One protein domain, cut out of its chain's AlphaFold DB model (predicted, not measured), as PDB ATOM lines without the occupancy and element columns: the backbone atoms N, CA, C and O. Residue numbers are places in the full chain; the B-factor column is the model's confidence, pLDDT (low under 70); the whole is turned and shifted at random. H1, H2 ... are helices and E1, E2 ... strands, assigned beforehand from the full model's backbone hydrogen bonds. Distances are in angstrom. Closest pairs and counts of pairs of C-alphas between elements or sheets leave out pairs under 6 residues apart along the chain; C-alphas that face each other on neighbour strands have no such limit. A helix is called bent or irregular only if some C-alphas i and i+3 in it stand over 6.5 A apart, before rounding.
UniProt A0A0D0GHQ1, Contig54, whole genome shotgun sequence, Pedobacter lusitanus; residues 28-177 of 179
ATOM      1  N   LYS A  28      36.217  15.379 -43.124       92.12
ATOM      2  CA  LYS A  28      37.335  15.320 -42.186       92.12
ATOM      3  C   LYS A  28      37.669  13.860 -41.932       92.12
ATOM      4  O   LYS A  28      36.812  13.086 -41.524       92.12
ATOM      5  N   ILE A  29      38.922  13.489 -42.144       94.75
ATOM      6  CA  ILE A  29      39.391  12.152 -41.791       94.75
ATOM      7  C   ILE A  29      39.581  12.106 -40.274       94.75
ATOM      8  O   ILE A  29      40.224  12.980 -39.688       94.75
ATOM      9  N   VAL A  30      38.990  11.100 -39.640       92.81
ATOM     10  CA  VAL A  30      39.103  10.828 -38.207       92.81
ATOM     11  C   VAL A  30      39.574   9.390 -38.040       92.81
ATOM     12  O   VAL A  30      39.201   8.508 -38.807       92.81
ATOM     13  N   ASN A  31      40.420   9.159 -37.043       89.56
ATOM     14  CA  ASN A  31      41.005   7.851 -36.778       89.56
ATOM     15  C   ASN A  31      40.839   7.500 -35.298       89.56
ATOM     16  O   ASN A  31      41.803   7.504 -34.534       89.56
ATOM     17  N   GLN A  32      39.597   7.255 -34.890       93.62
ATOM     18  CA  GLN A  32      39.225   7.013 -33.498       93.62
ATOM     19  C   GLN A  32      38.210   5.873 -33.435       93.62
ATOM     20  O   GLN A  32      37.290   5.833 -34.245       93.62
ATOM     21  N   GLU A  33      38.360   4.950 -32.495       95.75
ATOM     22  CA  GLU A  33      37.324   3.938 -32.269       95.75
ATOM     23  C   GLU A  33      36.059   4.594 -31.716       95.75
ATOM     24  O   GLU A  33      36.129   5.488 -30.871       95.75
ATOM     25  N   LEU A  34      34.910   4.167 -32.230       94.38
ATOM     26  CA  LEU A  34      33.601   4.649 -31.804       94.38
ATOM     27  C   LEU A  34      32.823   3.494 -31.190       94.38
ATOM     28  O   LEU A  34      32.958   2.351 -31.631       94.38
ATOM     29  N   ILE A  35      31.994   3.796 -30.196       95.19
ATOM     30  CA  ILE A  35      31.109   2.795 -29.600       95.19
ATOM     31  C   ILE A  35      29.894   2.618 -30.505       95.19
ATOM     32  O   ILE A  35      29.476   1.491 -30.772       95.19
ATOM     33  N   PHE A  36      29.353   3.727 -31.018       93.69
ATOM     34  CA  PHE A  36      28.169   3.712 -31.867       93.69
ATOM     35  C   PHE A  36      28.447   4.328 -33.245       93.69
ATOM     36  O   PHE A  36      29.077   5.384 -33.330       93.69
ATOM     37  N   PRO A  37      27.924   3.742 -34.342       91.44
ATOM     38  CA  PRO A  37      28.129   4.270 -35.693       91.44
ATOM     39  C   PRO A  37      27.729   5.746 -35.861       91.44
ATOM     40  O   PRO A  37      28.368   6.484 -36.604       91.44
ATOM     41  N   ASN A  38      26.686   6.204 -35.158       87.25
ATOM     42  CA  ASN A  38      26.188   7.581 -35.265       87.25
ATOM     43  C   ASN A  38      27.133   8.628 -34.647       87.25
ATOM     44  O   ASN A  38      26.981   9.816 -34.926       87.25
ATOM     45  N   GLU A  39      28.120   8.214 -33.849       89.69
ATOM     46  CA  GLU A  39      29.158   9.104 -33.311       89.69
ATOM     47  C   GLU A  39      30.117   9.607 -34.406       89.69
ATOM     48  O   GLU A  39      30.865  10.559 -34.184       89.69
ATOM     49  N   MET A  40      30.063   9.030 -35.616       86.94
ATOM     50  CA  MET A  40      30.801   9.517 -36.787       86.94
ATOM     51  C   MET A  40      30.360  10.930 -37.207       86.94
ATOM     52  O   MET A  40      31.116  11.645 -37.857       86.94
ATOM     53  N   GLY A  41      29.167  11.384 -36.821       83.69
ATOM     54  CA  GLY A  41      28.689  12.714 -37.189       83.69
ATOM     55  C   GLY A  41      28.483  12.881 -38.700       83.69
ATOM     56  O   GLY A  41      28.296  11.917 -39.437       83.69
ATOM     57  N   ASN A  42      28.471  14.130 -39.170       76.69
ATOM     58  CA  ASN A  42      27.950  14.482 -40.496       76.69
ATOM     59  C   ASN A  42      28.970  14.477 -41.638       76.69
ATOM     60  O   ASN A  42      28.586  14.349 -42.794       76.69
ATOM     61  N   VAL A  43      30.253  14.691 -41.343       79.31
ATOM     62  CA  VAL A  43      31.297  14.856 -42.371       79.31
ATOM     63  C   VAL A  43      32.570  14.083 -42.050       79.31
ATOM     64  O   VAL A  43      33.611  14.356 -42.647       79.31
ATOM     65  N   PHE A  44      32.545  13.151 -41.091       90.81
ATOM     66  CA  PHE A  44      33.750  12.397 -40.752       90.81
ATOM     67  C   PHE A  44      33.857  11.122 -41.582       90.81
ATOM     68  O   PHE A  44      32.883  10.400 -41.759       90.81
ATOM     69  N   ILE A  45      35.060  10.859 -42.085       95.44
ATOM     70  CA  ILE A  45      35.455   9.565 -42.638       95.44
ATOM     71  C   ILE A  45      36.266   8.879 -41.552       95.44
ATOM     72  O   ILE A  45      37.362   9.335 -41.224       95.44
ATOM     73  N   ASN A  46      35.718   7.807 -40.985       96.00
ATOM     74  CA  ASN A  46      36.365   7.064 -39.916       96.00
ATOM     75  C   ASN A  46      36.261   5.557 -40.149       96.00
ATOM     76  O   ASN A  46      35.225   4.941 -39.907       96.00
ATOM     77  N   ILE A  47      37.369   4.966 -40.593       96.88
ATOM     78  CA  ILE A  47      37.467   3.531 -40.888       96.88
ATOM     79  C   ILE A  47      37.482   2.647 -39.629       96.88
ATOM     80  O   ILE A  47      37.427   1.428 -39.750       96.88
ATOM     81  N   LYS A  48      37.571   3.253 -38.435       96.31
ATOM     82  CA  LYS A  48      37.486   2.576 -37.130       96.31
ATOM     83  C   LYS A  48      36.093   2.645 -36.496       96.31
ATOM     84  O   LYS A  48      35.909   2.181 -35.375       96.31
ATOM     85  N   SER A  49      35.117   3.239 -37.181       96.12
ATOM     86  CA  SER A  49      33.725   3.184 -36.736       96.12
ATOM     87  C   SER A  49      33.182   1.758 -36.841       96.12
ATOM     88  O   SER A  49      33.527   1.060 -37.796       96.12
ATOM     89  N   PRO A  50      32.272   1.336 -35.947       96.88
ATOM     90  CA  PRO A  50      31.484   0.137 -36.173       96.88
ATOM     91  C   PRO A  50      30.720   0.246 -37.495       96.88
ATOM     92  O   PRO A  50      30.289   1.339 -37.889       96.88
ATOM     93  N   THR A  51      30.582  -0.886 -38.178       97.12
ATOM     94  CA  THR A  51      29.870  -0.964 -39.451       97.12
ATOM     95  C   THR A  51      28.369  -0.923 -39.236       97.12
ATOM     96  O   THR A  51      27.848  -1.568 -38.327       97.12
ATOM     97  N   TYR A  52      27.673  -0.206 -40.103       96.94
ATOM     98  CA  TYR A  52      26.227  -0.210 -40.180       96.94
ATOM     99  C   TYR A  52      25.825   0.105 -41.610       96.94
ATOM    100  O   TYR A  52      26.230   1.138 -42.132       96.94
ATOM    101  N   SER A  53      25.092  -0.785 -42.265       97.44
ATOM    102  CA  SER A  53      24.720  -0.667 -43.679       97.44
ATOM    103  C   SER A  53      23.333  -0.051 -43.878       97.44
ATOM    104  O   SER A  53      22.483  -0.067 -42.981       97.44
ATOM    105  N   VAL A  54      23.073   0.445 -45.091       95.88
ATOM    106  CA  VAL A  54      21.743   0.937 -45.493       95.88
ATOM    107  C   VAL A  54      20.675  -0.137 -45.291       95.88
ATOM    108  O   VAL A  54      19.590   0.157 -44.795       95.88
ATOM    109  N   SER A  55      20.955  -1.386 -45.668       96.94
ATOM    110  CA  SER A  55      19.974  -2.472 -45.591       96.94
ATOM    111  C   SER A  55      19.611  -2.823 -44.146       96.94
ATOM    112  O   SER A  55      18.429  -2.999 -43.843       96.94
ATOM    113  N   GLU A  56      20.591  -2.861 -43.239       97.19
ATOM    114  CA  GLU A  56      20.360  -3.046 -41.802       97.19
ATOM    115  C   GLU A  56      19.538  -1.894 -41.222       97.19
ATOM    116  O   GLU A  56      18.586  -2.124 -40.466       97.19
ATOM    117  N   TYR A  57      19.870  -0.657 -41.598       95.00
ATOM    118  CA  TYR A  57      19.136   0.523 -41.162       95.00
ATOM    119  C   TYR A  57      17.677   0.494 -41.620       95.00
ATOM    120  O   TYR A  57      16.771   0.593 -40.794       95.00
ATOM    121  N   GLU A  58      17.435   0.296 -42.915       94.62
ATOM    122  CA  GLU A  58      16.087   0.274 -43.485       94.62
ATOM    123  C   GLU A  58      15.253  -0.893 -42.961       94.62
ATOM    124  O   GLU A  58      14.062  -0.730 -42.703       94.62
ATOM    125  N   THR A  59      15.863  -2.059 -42.736       96.56
ATOM    126  CA  THR A  59      15.170  -3.210 -42.140       96.56
ATOM    127  C   THR A  59      14.675  -2.874 -40.736       96.56
ATOM    128  O   THR A  59      13.503  -3.093 -40.421       96.56
ATOM    129  N   LYS A  60      15.541  -2.288 -39.901       94.50
ATOM    130  CA  LYS A  60      15.180  -1.870 -38.542       94.50
ATOM    131  C   LYS A  60      14.146  -0.746 -38.553       94.50
ATOM    132  O   LYS A  60      13.177  -0.806 -37.801       94.50
ATOM    133  N   TYR A  61      14.323   0.254 -39.415       91.12
ATOM    134  CA  TYR A  61      13.396   1.375 -39.543       91.12
ATOM    135  C   TYR A  61      12.002   0.887 -39.948       91.12
ATOM    136  O   TYR A  61      11.017   1.212 -39.290       91.12
ATOM    137  N   LYS A  62      11.919   0.027 -40.969       91.50
ATOM    138  CA  LYS A  62      10.658  -0.549 -41.441       91.50
ATOM    139  C   LYS A  62       9.991  -1.439 -40.404       91.50
ATOM    140  O   LYS A  62       8.772  -1.420 -40.301       91.50
ATOM    141  N   HIS A  63      10.758  -2.181 -39.612       94.94
ATOM    142  CA  HIS A  63      10.201  -2.958 -38.509       94.94
ATOM    143  C   HIS A  63       9.518  -2.070 -37.452       94.94
ATOM    144  O   HIS A  63       8.468  -2.439 -36.938       94.94
ATOM    145  N   ILE A  64      10.090  -0.900 -37.154       90.94
ATOM    146  CA  ILE A  64       9.584   0.015 -36.118       90.94
ATOM    147  C   ILE A  64       8.433   0.887 -36.639       90.94
ATOM    148  O   ILE A  64       7.435   1.069 -35.945       90.94
ATOM    149  N   TYR A  65       8.567   1.435 -37.847       87.62
ATOM    150  CA  TYR A  65       7.674   2.474 -38.377       87.62
ATOM    151  C   TYR A  65       6.780   2.001 -39.532       87.62
ATOM    152  O   TYR A  65       5.957   2.771 -40.019       87.62
ATOM    153  N   ASN A  66       6.923   0.745 -39.972       89.19
ATOM    154  CA  ASN A  66       6.179   0.142 -41.085       89.19
ATOM    155  C   ASN A  66       6.294   0.908 -42.423       89.19
ATOM    156  O   ASN A  66       5.410   0.854 -43.274       89.19
ATOM    157  N   GLU A  67       7.404   1.616 -42.627       87.88
ATOM    158  CA  GLU A  67       7.709   2.391 -43.834       87.88
ATOM    159  C   GLU A  67       9.228   2.450 -44.065       87.88
ATOM    160  O   GLU A  67      10.005   2.015 -43.216       87.88
ATOM    161  N   TYR A  68       9.668   2.972 -45.212       87.81
ATOM    162  CA  TYR A  68      11.091   3.255 -45.438       87.81
ATOM    163  C   TYR A  68      11.510   4.564 -44.777       87.81
ATOM    164  O   TYR A  68      10.696   5.468 -44.576       87.81
ATOM    165  N   SER A  69      12.800   4.688 -44.487       88.12
ATOM    166  CA  SER A  69      13.324   5.886 -43.857       88.12
ATOM    167  C   SER A  69      13.242   7.128 -44.762       88.12
ATOM    168  O   SER A  69      13.164   7.023 -45.993       88.12
ATOM    169  N   PRO A  70      13.352   8.336 -44.184       83.69
ATOM    170  CA  PRO A  70      13.445   9.586 -44.945       83.69
ATOM    171  C   PRO A  70      14.655   9.679 -45.889       83.69
ATOM    172  O   PRO A  70      14.707  10.581 -46.723       83.69
ATOM    173  N   ASN A  71      15.624   8.768 -45.765       86.75
ATOM    174  CA  ASN A  71      16.762   8.670 -46.673       86.75
ATOM    175  C   ASN A  71      16.429   7.914 -47.961       86.75
ATOM    176  O   ASN A  71      17.047   8.163 -48.995       86.75
ATOM    177  N   ALA A  72      15.448   7.011 -47.913       87.25
ATOM    178  CA  ALA A  72      15.092   6.185 -49.051       87.25
ATOM    179  C   ALA A  72      14.615   7.025 -50.244       87.25
ATOM    180  O   ALA A  72      13.948   8.050 -50.113       87.25
ATOM    181  N   LEU A  73      14.906   6.553 -51.453       78.38
ATOM    182  CA  LEU A  73      14.557   7.259 -52.691       78.38
ATOM    183  C   LEU A  73      13.048   7.406 -52.912       78.38
ATOM    184  O   LEU A  73      12.605   8.371 -53.530       78.38
ATOM    185  N   LEU A  74      12.257   6.485 -52.357       77.69
ATOM    186  CA  LEU A  74      10.795   6.518 -52.411       77.69
ATOM    187  C   LEU A  74      10.180   7.675 -51.618       77.69
ATOM    188  O   LEU A  74       9.051   8.065 -51.897       77.69
ATOM    189  N   THR A  75      10.895   8.224 -50.635       71.00
ATOM    190  CA  THR A  75      10.367   9.267 -49.742       71.00
ATOM    191  C   THR A  75      10.688  10.681 -50.233       71.00
ATOM    192  O   THR A  75      10.298  11.663 -49.605       71.00
ATOM    193  N   LYS A  76      11.321  10.807 -51.408       65.62
ATOM    194  CA  LYS A  76      11.724  12.071 -52.041       65.62
ATOM    195  C   LYS A  76      10.577  13.076 -52.163       65.62
ATOM    196  O   LYS A  76      10.728  14.216 -51.733       65.62
ATOM    197  N   SER A  77       9.423  12.644 -52.670       60.03
ATOM    198  CA  SER A  77       8.212  13.472 -52.803       60.03
ATOM    199  C   SER A  77       7.432  13.652 -51.498       60.03
ATOM    200  O   SER A  77       6.588  14.534 -51.413       60.03
ATOM    201  N   ALA A  78       7.710  12.835 -50.477       57.22
ATOM    202  CA  ALA A  78       7.060  12.900 -49.167       57.22
ATOM    203  C   ALA A  78       7.836  13.765 -48.153       57.22
ATOM    204  O   ALA A  78       7.368  14.005 -47.041       57.22
ATOM    205  N   SER A  79       9.034  14.229 -48.521       55.59
ATOM    206  CA  SER A  79       9.987  14.865 -47.604       55.59
ATOM    207  C   SER A  79       9.633  16.296 -47.163       55.59
ATOM    208  O   SER A  79      10.319  16.849 -46.305       55.59
ATOM    209  N   GLY A  80       8.536  16.867 -47.675       48.66
ATOM    210  CA  GLY A  80       8.108  18.243 -47.401       48.66
ATOM    211  C   GLY A  80       7.169  18.456 -46.205       48.66
ATOM    212  O   GLY A  80       6.892  19.607 -45.881       48.66
ATOM    213  N   SER A  81       6.662  17.410 -45.532       45.25
ATOM    214  CA  SER A  81       5.541  17.583 -44.578       45.25
ATOM    215  C   SER A  81       5.641  16.883 -43.215       45.25
ATOM    216  O   SER A  81       4.717  17.020 -42.415       45.25
ATOM    217  N   SER A  82       6.728  16.178 -42.875       46.28
ATOM    218  CA  SER A  82       6.825  15.491 -41.570       46.28
ATOM    219  C   SER A  82       7.928  16.051 -40.668       46.28
ATOM    220  O   SER A  82       9.058  15.571 -40.637       46.28
ATOM    221  N   SER A  83       7.574  17.049 -39.856       50.25
ATOM    222  CA  SER A  83       8.453  17.613 -38.817       50.25
ATOM    223  C   SER A  83       8.812  16.620 -37.698       50.25
ATOM    224  O   SER A  83       9.761  16.862 -36.963       50.25
ATOM    225  N   LEU A  84       8.096  15.494 -37.578       48.78
ATOM    226  CA  LEU A  84       8.299  14.486 -36.525       48.78
ATOM    227  C   LEU A  84       9.092  13.249 -36.968       48.78
ATOM    228  O   LEU A  84       9.474  12.443 -36.123       48.78
ATOM    229  N   LYS A  85       9.329  13.079 -38.274       53.00
ATOM    230  CA  LYS A  85      10.093  11.945 -38.822       53.00
ATOM    231  C   LYS A  85      11.467  12.350 -39.333       53.00
ATOM    232  O   LYS A  85      12.234  11.458 -39.667       53.00
ATOM    233  N   GLN A  86      11.785  13.650 -39.391       56.34
ATOM    234  CA  GLN A  86      13.127  14.126 -39.718       56.34
ATOM    235  C   GLN A  86      14.098  13.663 -38.633       56.34
ATOM    236  O   GLN A  86      14.094  14.186 -37.517       56.34
ATOM    237  N   PRO A  87      14.939  12.674 -38.930       48.88
ATOM    238  CA  PRO A  87      15.943  12.246 -38.004       48.88
ATOM    239  C   PRO A  87      17.120  13.186 -38.242       48.88
ATOM    240  O   PRO A  87      17.785  13.124 -39.272       48.88
ATOM    241  N   LEU A  88      17.361  14.030 -37.242       57.84
ATOM    242  CA  LEU A  88      18.584  14.799 -37.024       57.84
ATOM    243  C   LEU A  88      18.603  16.192 -37.668       57.84
ATOM    244  O   LEU A  88      18.375  16.391 -38.860       57.84
ATOM    245  N   GLU A  89      19.027  17.170 -36.864       59.59
ATOM    246  CA  GLU A  89      19.375  18.522 -37.321       59.59
ATOM    247  C   GLU A  89      20.396  18.497 -38.479       59.59
ATOM    248  O   GLU A  89      20.487  19.438 -39.277       59.59
ATOM    249  N   ARG A  90      21.182  17.415 -38.604       72.12
ATOM    250  CA  ARG A  90      22.304  17.276 -39.540       72.12
ATOM    251  C   ARG A  90      22.371  15.852 -40.113       72.12
ATOM    252  O   ARG A  90      22.088  14.917 -39.373       72.12
ATOM    253  N   PRO A  91      22.802  15.683 -41.377       80.88
ATOM    254  CA  PRO A  91      23.083  14.363 -41.942       80.88
ATOM    255  C   PRO A  91      24.080  13.562 -41.097       80.88
ATOM    256  O   PRO A  91      24.872  14.158 -40.369       80.88
ATOM    257  N   LEU A  92      24.090  12.238 -41.228       87.81
ATOM    258  CA  LEU A  92      25.104  11.362 -40.630       87.81
ATOM    259  C   LEU A  92      25.817  10.553 -41.702       87.81
ATOM    260  O   LEU A  92      25.196  10.163 -42.683       87.81
ATOM    261  N   ASN A  93      27.092  10.255 -41.480       92.06
ATOM    262  CA  ASN A  93      27.834   9.280 -42.268       92.06
ATOM    263  C   ASN A  93      27.999   7.984 -41.487       92.06
ATOM    264  O   ASN A  93      28.193   7.995 -40.273       92.06
ATOM    265  N   PHE A  94      27.968   6.872 -42.209       95.31
ATOM    266  CA  PHE A  94      28.158   5.540 -41.663       95.31
ATOM    267  C   PHE A  94      29.161   4.768 -42.512       95.31
ATOM    268  O   PHE A  94      29.113   4.804 -43.742       95.31
ATOM    269  N   LEU A  95      30.063   4.043 -41.849       97.06
ATOM    270  CA  LEU A  95      30.862   3.004 -42.491       97.06
ATOM    271  C   LEU A  95      29.963   1.777 -42.667       97.06
ATOM    272  O   LEU A  95      29.425   1.286 -41.686       97.06
ATOM    273  N   SER A  96      29.809   1.268 -43.882       97.62
ATOM    274  CA  SER A  96      29.011   0.064 -44.157       97.62
ATOM    275  C   SER A  96      29.880  -1.188 -44.185       97.62
ATOM    276  O   SER A  96      29.588  -2.184 -43.532       97.62
ATOM    277  N   SER A  97      30.961  -1.157 -44.961       97.38
ATOM    278  CA  SER A  97      31.748  -2.352 -45.266       97.38
ATOM    279  C   SER A  97      33.112  -1.984 -45.848       97.38
ATOM    280  O   SER A  97      33.434  -0.811 -46.040       97.38
ATOM    281  N   LYS A  98      33.932  -2.998 -46.128       96.62
ATOM    282  CA  LYS A  98      35.185  -2.868 -46.876       96.62
ATOM    283  C   LYS A  98      35.207  -3.860 -48.034       96.62
ATOM    284  O   LYS A  98      34.636  -4.943 -47.924       96.62
ATOM    285  N   LEU A  99      35.888  -3.502 -49.112       94.88
ATOM    286  CA  LEU A  99      36.127  -4.363 -50.267       94.88
ATOM    287  C   LEU A  99      37.506  -4.094 -50.866       94.88
ATOM    288  O   LEU A  99      38.140  -3.084 -50.564       94.88
ATOM    289  N   TYR A 100      37.945  -4.991 -51.740       92.62
ATOM    290  CA  TYR A 100      39.151  -4.792 -52.532       92.62
ATOM    291  C   TYR A 100      38.797  -4.165 -53.878       92.62
ATOM    292  O   TYR A 100      37.842  -4.579 -54.535       92.62
ATOM    293  N   VAL A 101      39.562  -3.147 -54.266       89.81
ATOM    294  CA  VAL A 101      39.452  -2.458 -55.555       89.81
ATOM    295  C   VAL A 101      40.850  -2.446 -56.166       89.81
ATOM    296  O   VAL A 101      41.704  -1.646 -55.773       89.81
ATOM    297  N   GLY A 102      41.117  -3.398 -57.063       86.38
ATOM    298  CA  GLY A 102      42.484  -3.754 -57.450       86.38
ATOM    299  C   GLY A 102      43.308  -4.154 -56.220       86.38
ATOM    300  O   GLY A 102      42.885  -4.989 -55.424       86.38
ATOM    301  N   ASN A 103      44.451  -3.494 -56.021       89.19
ATOM    302  CA  ASN A 103      45.348  -3.750 -54.885       89.19
ATOM    303  C   ASN A 103      45.026  -2.920 -53.630       89.19
ATOM    304  O   ASN A 103      45.774  -2.967 -52.655       89.19
ATOM    305  N   TYR A 104      43.948  -2.134 -53.646       93.25
ATOM    306  CA  TYR A 104      43.599  -1.241 -52.545       93.25
ATOM    307  C   TYR A 104      42.487  -1.829 -51.685       93.25
ATOM    308  O   TYR A 104      41.515  -2.387 -52.196       93.25
ATOM    309  N   THR A 105      42.594  -1.638 -50.369       96.25
ATOM    310  CA  THR A 105      41.454  -1.822 -49.465       96.25
ATOM    311  C   THR A 105      40.623  -0.546 -49.474       96.25
ATOM    312  O   THR A 105      41.069   0.503 -49.012       96.25
ATOM    313  N   ALA A 106      39.410  -0.636 -50.007       96.56
ATOM    314  CA  ALA A 106      38.453   0.454 -50.046       96.56
ATOM    315  C   ALA A 106      37.386   0.274 -48.965       96.56
ATOM    316  O   ALA A 106      36.872  -0.822 -48.735       96.56
ATOM    317  N   TYR A 107      37.025   1.378 -48.328       97.69
ATOM    318  CA  TYR A 107      36.020   1.454 -47.279       97.69
ATOM    319  C   TYR A 107      34.779   2.132 -47.829       97.69
ATOM    320  O   TYR A 107      34.849   3.219 -48.407       97.69
ATOM    321  N   LYS A 108      33.647   1.463 -47.665       97.50
ATOM    322  CA  LYS A 108      32.358   1.870 -48.195       97.50
ATOM    323  C   LYS A 108      31.594   2.655 -47.150       97.50
ATOM    324  O   LYS A 108      31.343   2.148 -46.060       97.50
ATOM    325  N   PHE A 109      31.188   3.859 -47.515       96.38
ATOM    326  CA  PHE A 109      30.406   4.743 -46.669       96.38
ATOM    327  C   PHE A 109      29.067   5.066 -47.319       96.38
ATOM    328  O   PHE A 109      28.947   5.088 -48.548       96.38
ATOM    329  N   TRP A 110      28.077   5.355 -46.484       94.56
ATOM    330  CA  TRP A 110      26.794   5.904 -46.901       94.56
ATOM    331  C   TRP A 110      26.363   7.027 -45.966       94.56
ATOM    332  O   TRP A 110      26.723   7.054 -44.787       94.56
ATOM    333  N   GLN A 111      25.598   7.959 -46.518       90.69
ATOM    334  CA  GLN A 111      25.065   9.101 -45.808       90.69
ATOM    335  C   GLN A 111      23.583   8.881 -45.529       90.69
ATOM    336  O   GLN A 111      22.790   8.551 -46.413       90.69
ATOM    337  N   PHE A 112      23.207   9.108 -44.282       88.19
ATOM    338  CA  PHE A 112      21.831   9.214 -43.859       88.19
ATOM    339  C   PHE A 112      21.422  10.683 -43.832       88.19
ATOM    340  O   PHE A 112      21.880  11.467 -42.998       88.19
ATOM    341  N   SER A 113      20.580  11.065 -44.785       82.62
ATOM    342  CA  SER A 113      20.055  12.416 -44.936       82.62
ATOM    343  C   SER A 113      18.633  12.362 -45.462       82.62
ATOM    344  O   SER A 113      18.327  11.628 -46.401       82.62
ATOM    345  N   ASP A 114      17.772  13.216 -44.936       78.75
ATOM    346  CA  ASP A 114      16.503  13.494 -45.585       78.75
ATOM    347  C   ASP A 114      16.714  14.279 -46.892       78.75
ATOM    348  O   ASP A 114      17.801  14.786 -47.195       78.75
ATOM    349  N   TRP A 115      15.665  14.347 -47.711       77.06
ATOM    350  CA  TRP A 115      15.714  15.039 -48.997       77.06
ATOM    351  C   TRP A 115      15.617  16.568 -48.866       77.06
ATOM    352  O   TRP A 115      16.003  17.243 -49.816       77.06
ATOM    353  N   ARG A 116      15.200  17.122 -47.714       71.12
ATOM    354  CA  ARG A 116      15.141  18.573 -47.405       71.12
ATOM    355  C   ARG A 116      14.555  19.443 -48.521       71.12
ATOM    356  O   ARG A 116      15.114  20.488 -48.855       71.12
ATOM    357  N   ILE A 117      13.449  19.014 -49.117       67.38
ATOM    358  CA  ILE A 117      12.748  19.773 -50.156       67.38
ATOM    359  C   ILE A 117      11.277  19.921 -49.791       67.38
ATOM    360  O   ILE A 117      10.665  18.987 -49.286       67.38
ATOM    361  N   ALA A 118      10.724  21.104 -50.055       62.59
ATOM    362  CA  ALA A 118       9.280  21.308 -50.007       62.59
ATOM    363  C   ALA A 118       8.620  20.657 -51.233       62.59
ATOM    364  O   ALA A 118       7.686  19.883 -51.075       62.59
ATOM    365  N   ASP A 119       9.197  20.883 -52.423       59.16
ATOM    366  CA  ASP A 119       8.700  20.374 -53.702       59.16
ATOM    367  C   ASP A 119       9.841  19.876 -54.608       59.16
ATOM    368  O   ASP A 119      10.949  20.424 -54.623       59.16
ATOM    369  N   GLY A 120       9.556  18.860 -55.427       62.78
ATOM    370  CA  GLY A 120      10.422  18.432 -56.527       62.78
ATOM    371  C   GLY A 120      11.516  17.436 -56.142       62.78
ATOM    372  O   GLY A 120      11.254  16.396 -55.547       62.78
ATOM    373  N   THR A 121      12.753  17.681 -56.580       65.62
ATOM    374  CA  THR A 121      13.883  16.769 -56.352       65.62
ATOM    375  C   THR A 121      15.100  17.533 -55.847       65.62
ATOM    376  O   THR A 121      15.453  18.563 -56.412       65.62
ATOM    377  N   ASN A 122      15.761  17.037 -54.793       74.75
ATOM    378  CA  ASN A 122      16.957  17.692 -54.265       74.75
ATOM    379  C   ASN A 122      18.171  17.411 -55.161       74.75
ATOM    380  O   ASN A 122      18.934  16.481 -54.921       74.75
ATOM    381  N   SER A 123      18.344  18.222 -56.204       71.38
ATOM    382  CA  SER A 123      19.502  18.170 -57.109       71.38
ATOM    383  C   SER A 123      20.801  18.688 -56.485       71.38
ATOM    384  O   SER A 123      21.855  18.628 -57.110       71.38
ATOM    385  N   ARG A 124      20.726  19.217 -55.258       72.00
ATOM    386  CA  ARG A 124      21.873  19.643 -54.447       72.00
ATOM    387  C   ARG A 124      22.208  18.629 -53.357       72.00
ATOM    388  O   ARG A 124      23.033  18.926 -52.498       72.00
ATOM    389  N   ARG A 125      21.544  17.467 -53.364       77.62
ATOM    390  CA  ARG A 125      21.883  16.348 -52.496       77.62
ATOM    391  C   ARG A 125      23.280  15.871 -52.882       77.62
ATOM    392  O   ARG A 125      23.572  15.713 -54.066       77.62
ATOM    393  N   GLY A 126      24.130  15.764 -51.874       80.94
ATOM    394  CA  GLY A 126      25.533  15.417 -52.006       80.94
ATOM    395  C   GLY A 126      25.788  14.003 -52.486       80.94
ATOM    396  O   GLY A 126      24.918  13.341 -53.051       80.94
ATOM    397  N   ILE A 127      26.997  13.524 -52.225       87.88
ATOM    398  CA  ILE A 127      27.316  12.114 -52.416       87.88
ATOM    399  C   ILE A 127      26.521  11.259 -51.415       87.88
ATOM    400  O   ILE A 127      26.647  11.415 -50.207       87.88
ATOM    401  N   ASP A 128      25.685  10.346 -51.908       89.81
ATOM    402  CA  ASP A 128      24.881   9.479 -51.036       89.81
ATOM    403  C   ASP A 128      25.730   8.348 -50.462       89.81
ATOM    404  O   ASP A 128      25.587   7.960 -49.305       89.81
ATOM    405  N   ARG A 129      26.623   7.799 -51.292       93.38
ATOM    406  CA  ARG A 129      27.535   6.705 -50.946       93.38
ATOM    407  C   ARG A 129      28.860   6.886 -51.639       93.38
ATOM    408  O   ARG A 129      28.898   7.319 -52.790       93.38
ATOM    409  N   PHE A 130      29.934   6.491 -50.973       95.50
ATOM    410  CA  PHE A 130      31.273   6.647 -51.515       95.50
ATOM    411  C   PHE A 130      32.229   5.551 -51.075       95.50
ATOM    412  O   PHE A 130      32.015   4.863 -50.076       95.50
ATOM    413  N   LEU A 131      33.297   5.401 -51.855       96.62
ATOM    414  CA  LEU A 131      34.426   4.541 -51.535       96.62
ATOM    415  C   LEU A 131      35.642   5.384 -51.228       96.62
ATOM    416  O   LEU A 131      36.048   6.208 -52.045       96.62
ATOM    417  N   TYR A 132      36.226   5.137 -50.067       96.62
ATOM    418  CA  TYR A 132      37.417   5.807 -49.583       96.62
ATOM    419  C   TYR A 132      38.573   4.817 -49.460       96.62
ATOM    420  O   TYR A 132      38.426   3.754 -48.859       96.62
ATOM    421  N   VAL A 133      39.728   5.188 -50.001       96.69
ATOM    422  CA  VAL A 133      40.999   4.477 -49.843       96.69
ATOM    423  C   VAL A 133      41.952   5.405 -49.085       96.69
ATOM    424  O   VAL A 133      42.191   6.507 -49.579       96.69
ATOM    425  N   PRO A 134      42.495   5.022 -47.913       95.81
ATOM    426  CA  PRO A 134      43.331   5.904 -47.091       95.81
ATOM    427  C   PRO A 134      44.501   6.565 -47.828       95.81
ATOM    428  O   PRO A 134      44.830   7.716 -47.557       95.81
ATOM    429  N   GLU A 135      45.103   5.852 -48.775       94.06
ATOM    430  CA  GLU A 135      46.283   6.272 -49.528       94.06
ATOM    431  C   GLU A 135      45.954   7.192 -50.713       94.06
ATOM    432  O   GLU A 135      46.856   7.811 -51.276       94.06
ATOM    433  N   ILE A 136      44.683   7.269 -51.122       93.12
ATOM    434  CA  ILE A 136      44.262   7.960 -52.353       93.12
ATOM    435  C   ILE A 136      43.203   9.032 -52.072       93.12
ATOM    436  O   ILE A 136      43.277  10.134 -52.612       93.12
ATOM    437  N   GLY A 137      42.209   8.719 -51.247       93.56
ATOM    438  CA  GLY A 137      41.019   9.530 -51.018       93.56
ATOM    439  C   GLY A 137      39.745   8.841 -51.505       93.56
ATOM    440  O   GLY A 137      39.651   7.613 -51.540       93.56
ATOM    441  N   ILE A 138      38.733   9.639 -51.851       93.94
ATOM    442  CA  ILE A 138      37.472   9.124 -52.395       93.94
ATOM    443  C   ILE A 138      37.693   8.718 -53.853       93.94
ATOM    444  O   ILE A 138      38.022   9.556 -54.689       93.94
ATOM    445  N   ILE A 139      37.507   7.433 -54.151       93.12
ATOM    446  CA  ILE A 139      37.752   6.853 -55.480       93.12
ATOM    447  C   ILE A 139      36.466   6.541 -56.243       93.12
ATOM    448  O   ILE A 139      36.502   6.417 -57.459       93.12
ATOM    449  N   GLY A 140      35.334   6.423 -55.553       92.25
ATOM    450  CA  GLY A 140      34.051   6.071 -56.153       92.25
ATOM    451  C   GLY A 140      32.903   6.736 -55.417       92.25
ATOM    452  O   GLY A 140      33.021   7.061 -54.234       92.25
ATOM    453  N   GLY A 141      31.794   6.935 -56.119       92.06
ATOM    454  CA  GLY A 141      30.643   7.651 -55.589       92.06
ATOM    455  C   GLY A 141      29.328   7.225 -56.216       92.06
ATOM    456  O   GLY A 141      29.291   6.632 -57.292       92.06
ATOM    457  N   SER A 142      28.240   7.533 -55.528       90.62
ATOM    458  CA  SER A 142      26.881   7.370 -56.020       90.62
ATOM    459  C   SER A 142      26.066   8.606 -55.662       90.62
ATOM    460  O   SER A 142      26.101   9.059 -54.518       90.62
ATOM    461  N   PHE A 143      25.360   9.141 -56.654       87.12
ATOM    462  CA  PHE A 143      24.507  10.322 -56.538       87.12
ATOM    463  C   PHE A 143      23.102   9.908 -56.959       87.12
ATOM    464  O   PHE A 143      22.751   9.968 -58.142       87.12
ATOM    465  N   ASP A 144      22.303   9.420 -56.015       82.75
ATOM    466  CA  ASP A 144      21.044   8.750 -56.341       82.75
ATOM    467  C   ASP A 144      20.045   9.691 -57.014       82.75
ATOM    468  O   ASP A 144      19.271   9.285 -57.889       82.75
ATOM    469  N   PHE A 145      20.098  10.981 -56.670       77.94
ATOM    470  CA  PHE A 145      19.283  11.993 -57.332       77.94
ATOM    471  C   PHE A 145      19.546  12.033 -58.846       77.94
ATOM    472  O   PHE A 145      18.591  12.180 -59.608       77.94
ATOM    473  N   TRP A 146      20.805  11.891 -59.272       79.19
ATOM    474  CA  TRP A 146      21.205  11.978 -60.675       79.19
ATOM    475  C   TRP A 146      20.714  10.751 -61.439       79.19
ATOM    476  O   TRP A 146      20.050  10.877 -62.463       79.19
ATOM    477  N   PHE A 147      20.925   9.561 -60.877       75.56
ATOM    478  CA  PHE A 147      20.460   8.305 -61.467       75.56
ATOM    479  C   PHE A 147      18.942   8.211 -61.582       75.56
ATOM    480  O   PHE A 147      18.434   7.680 -62.568       75.56
ATOM    481  N   SER A 148      18.207   8.780 -60.621       74.12
ATOM    482  CA  SER A 148      16.742   8.811 -60.681       74.12
ATOM    483  C   SER A 148      16.192   9.557 -61.907       74.12
ATOM    484  O   SER A 148      15.043   9.344 -62.280       74.12
ATOM    485  N   GLN A 149      17.001  10.399 -62.562       76.81
ATOM    486  CA  GLN A 149      16.613  11.131 -63.772       76.81
ATOM    487  C   GLN A 149      16.806  10.319 -65.062       76.81
ATOM    488  O   GLN A 149      16.323  10.732 -66.111       76.81
ATOM    489  N   LEU A 150      17.474   9.162 -65.005       81.19
ATOM    490  CA  LEU A 150      17.793   8.343 -66.180       81.19
ATOM    491  C   LEU A 150      16.674   7.362 -66.579       81.19
ATOM    492  O   LEU A 150      16.902   6.473 -67.393       81.19
ATOM    493  N   GLY A 151      15.476   7.488 -66.000       79.75
ATOM    494  CA  GLY A 151      14.344   6.603 -66.302       79.75
ATOM    495  C   GLY A 151      14.484   5.178 -65.750       79.75
ATOM    496  O   GLY A 151      13.783   4.276 -66.202       79.75
ATOM    497  N   ILE A 152      15.377   4.966 -64.778       83.00
ATOM    498  CA  ILE A 152      15.552   3.677 -64.096       83.00
ATOM    499  C   ILE A 152      14.283   3.353 -63.299       83.00
ATOM    500  O   ILE A 152      13.697   4.228 -62.658       83.00
ATOM    501  N   SER A 153      13.857   2.087 -63.317       86.56
ATOM    502  CA  SER A 153      12.667   1.670 -62.574       86.56
ATOM    503  C   SER A 153      12.837   1.886 -61.067       86.56
ATOM    504  O   SER A 153      13.908   1.672 -60.499       86.56
ATOM    505  N   THR A 154      11.750   2.239 -60.387       83.06
ATOM    506  CA  THR A 154      11.734   2.444 -58.934       83.06
ATOM    507  C   THR A 154      12.290   1.246 -58.151       83.06
ATOM    508  O   THR A 154      13.027   1.423 -57.182       83.06
ATOM    509  N   ASN A 155      11.983   0.022 -58.589       88.12
ATOM    510  CA  ASN A 155      12.472  -1.202 -57.951       88.12
ATOM    511  C   ASN A 155      13.988  -1.363 -58.096       88.12
ATOM    512  O   ASN A 155      14.662  -1.767 -57.151       88.12
ATOM    513  N   GLU A 156      14.531  -1.034 -59.263       89.00
ATOM    514  CA  GLU A 156      15.966  -1.102 -59.522       89.00
ATOM    515  C   GLU A 156      16.728  -0.010 -58.769       89.00
ATOM    516  O   GLU A 156      17.754  -0.294 -58.155       89.00
ATOM    517  N   ILE A 157      16.176   1.204 -58.703       85.50
ATOM    518  CA  ILE A 157      16.702   2.281 -57.859       85.50
ATOM    519  C   ILE A 157      16.752   1.832 -56.394       85.50
ATOM    520  O   ILE A 157      17.778   1.991 -55.737       85.50
ATOM    521  N   MET A 158      15.682   1.220 -55.881       90.12
ATOM    522  CA  MET A 158      15.652   0.719 -54.503       90.12
ATOM    523  C   MET A 158      16.608  -0.449 -54.271       90.12
ATOM    524  O   MET A 158      17.248  -0.518 -53.223       90.12
ATOM    525  N   LYS A 159      16.767  -1.344 -55.245       92.44
ATOM    526  CA  LYS A 159      17.783  -2.400 -55.189       92.44
ATOM    527  C   LYS A 159      19.187  -1.798 -55.119       92.44
ATOM    528  O   LYS A 159      19.987  -2.226 -54.293       92.44
ATOM    529  N   ASN A 160      19.475  -0.787 -55.935       91.50
ATOM    530  CA  ASN A 160      20.753  -0.079 -55.914       91.50
ATOM    531  C   ASN A 160      20.952   0.683 -54.603       91.50
ATOM    532  O   ASN A 160      22.069   0.722 -54.094       91.50
ATOM    533  N   TYR A 161      19.882   1.255 -54.042       92.06
ATOM    534  CA  TYR A 161      19.858   1.888 -52.726       92.06
ATOM    535  C   TYR A 161      20.298   0.921 -51.621       92.06
ATOM    536  O   TYR A 161      21.326   1.143 -50.982       92.06
ATOM    537  N   LEU A 162      19.568  -0.188 -51.473       94.69
ATOM    538  CA  LEU A 162      19.751  -1.185 -50.415       94.69
ATOM    539  C   LEU A 162      21.057  -1.980 -50.545       94.69
ATOM    540  O   LEU A 162      21.668  -2.316 -49.537       94.69
ATOM    541  N   SER A 163      21.499  -2.256 -51.774       94.94
ATOM    542  CA  SER A 163      22.800  -2.887 -52.049       94.94
ATOM    543  C   SER A 163      23.961  -1.888 -52.031       94.94
ATOM    544  O   SER A 163      25.120  -2.265 -52.228       94.94
ATOM    545  N   GLU A 164      23.654  -0.603 -51.828       94.56
ATOM    546  CA  GLU A 164      24.608   0.497 -51.786       94.56
ATOM    547  C   GLU A 164      25.534   0.505 -53.021       94.56
ATOM    548  O   GLU A 164      26.758   0.473 -52.905       94.56
ATOM    549  N   VAL A 165      24.966   0.469 -54.225       92.75
ATOM    550  CA  VAL A 165      25.750   0.433 -55.471       92.75
ATOM    551  C   VAL A 165      26.536   1.736 -55.647       92.75
ATOM    552  O   VAL A 165      25.998   2.834 -55.479       92.75
ATOM    553  N   ILE A 166      27.818   1.606 -56.000       92.25
ATOM    554  CA  ILE A 166      28.760   2.717 -56.171       92.25
ATOM    555  C   ILE A 166      29.388   2.648 -57.560       92.25
ATOM    556  O   ILE A 166      29.778   1.574 -58.017       92.25
ATOM    557  N   ILE A 167      29.507   3.804 -58.212       89.94
ATOM    558  CA  ILE A 167      30.247   3.929 -59.466       89.94
ATOM    559  C   ILE A 167      31.737   3.877 -59.145       89.94
ATOM    560  O   ILE A 167      32.242   4.684 -58.359       89.94
ATOM    561  N   LEU A 168      32.434   2.948 -59.789       88.25
ATOM    562  CA  LEU A 168      33.883   2.844 -59.725       88.25
ATOM    563  C   LEU A 168      34.540   3.615 -60.874       88.25
ATOM    564  O   LEU A 168      33.961   3.727 -61.960       88.25
ATOM    565  N   PRO A 169      35.758   4.138 -60.665       82.75
ATOM    566  CA  PRO A 169      36.515   4.753 -61.734       82.75
ATOM    567  C   PRO A 169      37.041   3.657 -62.668       82.75
ATOM    568  O   PRO A 169      37.324   2.542 -62.241       82.75
ATOM    569  N   ILE A 170      37.218   3.984 -63.950       84.31
ATOM    570  CA  ILE A 170      37.790   3.042 -64.931       84.31
ATOM    571  C   ILE A 170      39.233   2.677 -64.539       84.31
ATOM    572  O   ILE A 170      39.644   1.522 -64.643       84.31
ATOM    573  N   SER A 171      39.991   3.665 -64.054       81.44
ATOM    574  CA  SER A 171      41.349   3.478 -63.550       81.44
ATOM    575  C   SER A 171      41.641   4.362 -62.337       81.44
ATOM    576  O   SER A 171      41.062   5.437 -62.178       81.44
ATOM    577  N   ILE A 172      42.572   3.914 -61.498       81.25
ATOM    578  CA  ILE A 172      43.130   4.636 -60.352       81.25
ATOM    579  C   ILE A 172      44.630   4.779 -60.608       81.25
ATOM    580  O   ILE A 172      45.317   3.781 -60.799       81.25
ATOM    581  N   ASN A 173      45.151   6.008 -60.653       78.69
ATOM    582  CA  ASN A 173      46.564   6.274 -60.977       78.69
ATOM    583  C   ASN A 173      47.042   5.565 -62.265       78.69
ATOM    584  O   ASN A 173      48.167   5.078 -62.331       78.69
ATOM    585  N   LYS A 174      46.182   5.525 -63.299       77.12
ATOM    586  CA  LYS A 174      46.393   4.831 -64.590       77.12
ATOM    587  C   LYS A 174      46.392   3.292 -64.521       77.12
ATOM    588  O   LYS A 174      46.667   2.653 -65.530       77.12
ATOM    589  N   ILE A 175      46.051   2.700 -63.378       72.62
ATOM    590  CA  ILE A 175      45.866   1.253 -63.209       72.62
ATOM    591  C   ILE A 175      44.375   0.940 -63.345       72.62
ATOM    592  O   ILE A 175      43.562   1.534 -62.637       72.62
ATOM    593  N   ASN A 176      44.000   0.043 -64.256       79.94
ATOM    594  CA  ASN A 176      42.597  -0.326 -64.462       79.94
ATOM    595  C   ASN A 176      42.020  -1.035 -63.233       79.94
ATOM    596  O   ASN A 176      42.664  -1.900 -62.650       79.94
ATOM    597  N   VAL A 177      40.791  -0.673 -62.865       74.75
ATOM    598  CA  VAL A 177      40.103  -1.223 -61.682       74.75
ATOM    599  C   VAL A 177      39.444  -2.581 -61.961       74.75
ATOM    600  O   VAL A 177      39.219  -3.350 -61.035       74.75
TER     601      VAL A 177
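AT A GLANCE: This is residues 28 to 177 of the 179 residues of an uncharacterized protein of Pedobacter lusitanus (UniProt A0A0D0GHQ1). A strongly twisted sheet of four antiparallel strands makes one half of the domain, and beyond one end of its strands H2, H3, H4 and H5 form a loose cluster, with H5 reaching H2, H3 and H4. Near the E1 edge of the sheet sits the small helix H1 in a long loop, while the last stretch, residues 163 to 177, runs from H5 back toward the opposite end of the sheet. The printed part has 150 residues with five named helices and four named strands, in the order H1 H2 H3 E1 E2 E3 E4 H4 H5; the class is mixed, helices and strands, though under half of the residues are in named elements. The sheet runs E1 E2 E3 E4 as a meander, each strand the antiparallel neighbour of the one before. The whole is compact, with a radius of gyration of the C-alphas of 15.6 A and spans of 45, 39 and 26 A.

HOW THE PARTS SIT: Residues 28 to 29 pair with residues 44 to 45, parallel. H1, residues 37 to 40, is on the sheet at a height over the sheet of 5.4 A; its C-alphas come closest to E1, residues 92 to 101, at Pro 37 and Phe 94, 6.1 A apart. H1 is over none of the strands, but only just, with 2 of its 4 C-alphas falling on E1. H2, residues 54 to 65, only grazes the sheet with residues 54 to 57. E1 bends by 61 degrees at residue 98 and forms a hairpin with E2, residues 104 to 112, where N 94 and O 110 are 2.9 A apart, within hydrogen-bond range. E2 and E3, residues 129 to 133, are a hairpin with N 107 and O 132 within range at 2.8 A. E3 and E4, residues 137 to 142, are a hairpin with N 131 and O 140 within range at 2.9 A. H5, residues 154 to 162, is the hub. H2 touches it with residues 54 to 58 alone, closest at the C-alphas of Ser 55 and Leu 162, 5.0 A, about perpendicular at 71 degrees, only just past steep. H3, residues 73 to 78, touches H5 at a steep tilt of 66 degrees, opposite ways, closest at the C-alphas of Leu 73 and Met 158, 6.9 A. H4, residues 144 to 150, forms a helical hairpin with H5 at a shallow tilt of 28 degrees, opposite ways, closest at the C-alphas of Ser 148 and Ile 157, 7.1 A. The helix packing is, only just, mostly crossed, with 1 of these 3 pairs at a shallow tilt. H2 and H4 are apart. In H2 and H5 every O i to N i+4 pair is within hydrogen-bond range; H3 has 0 of 2, with 2 of 3 O i to N i+3 pairs, H4 has 1 of 3, with 3 of 4, and H1 is too short for an i+4 pair.

IN THESE COORDINATES: H1 is 6.0 A long from C-alpha 37 at (28.129, 4.270, -35.693). H2 measures 15.8 A and H3 10.0 A; H3 is irregular, with C-alphas 74 and 77 being 7.4 A apart. E1 measures 24.9 A, E2 25.7 A, E3 13.7 A and E4 15.2 A; C-alpha 92 is at (25.104, 11.362, -40.630). H4 measures 10.4 A and H5 12.2 A, ending at C-alpha 162, (19.751, -1.185, -50.415).

THE WHOLE: The two C-alphas farthest apart, those of Leu 84 and Lys 174, are 48.3 A apart. The printed part has no cut. The links H1 to H2, H3 to E1 and E2 to E3 are long. The mean pLDDT of the printed part is 84.6; residues 76 to 89 and 117 to 121 are under 70.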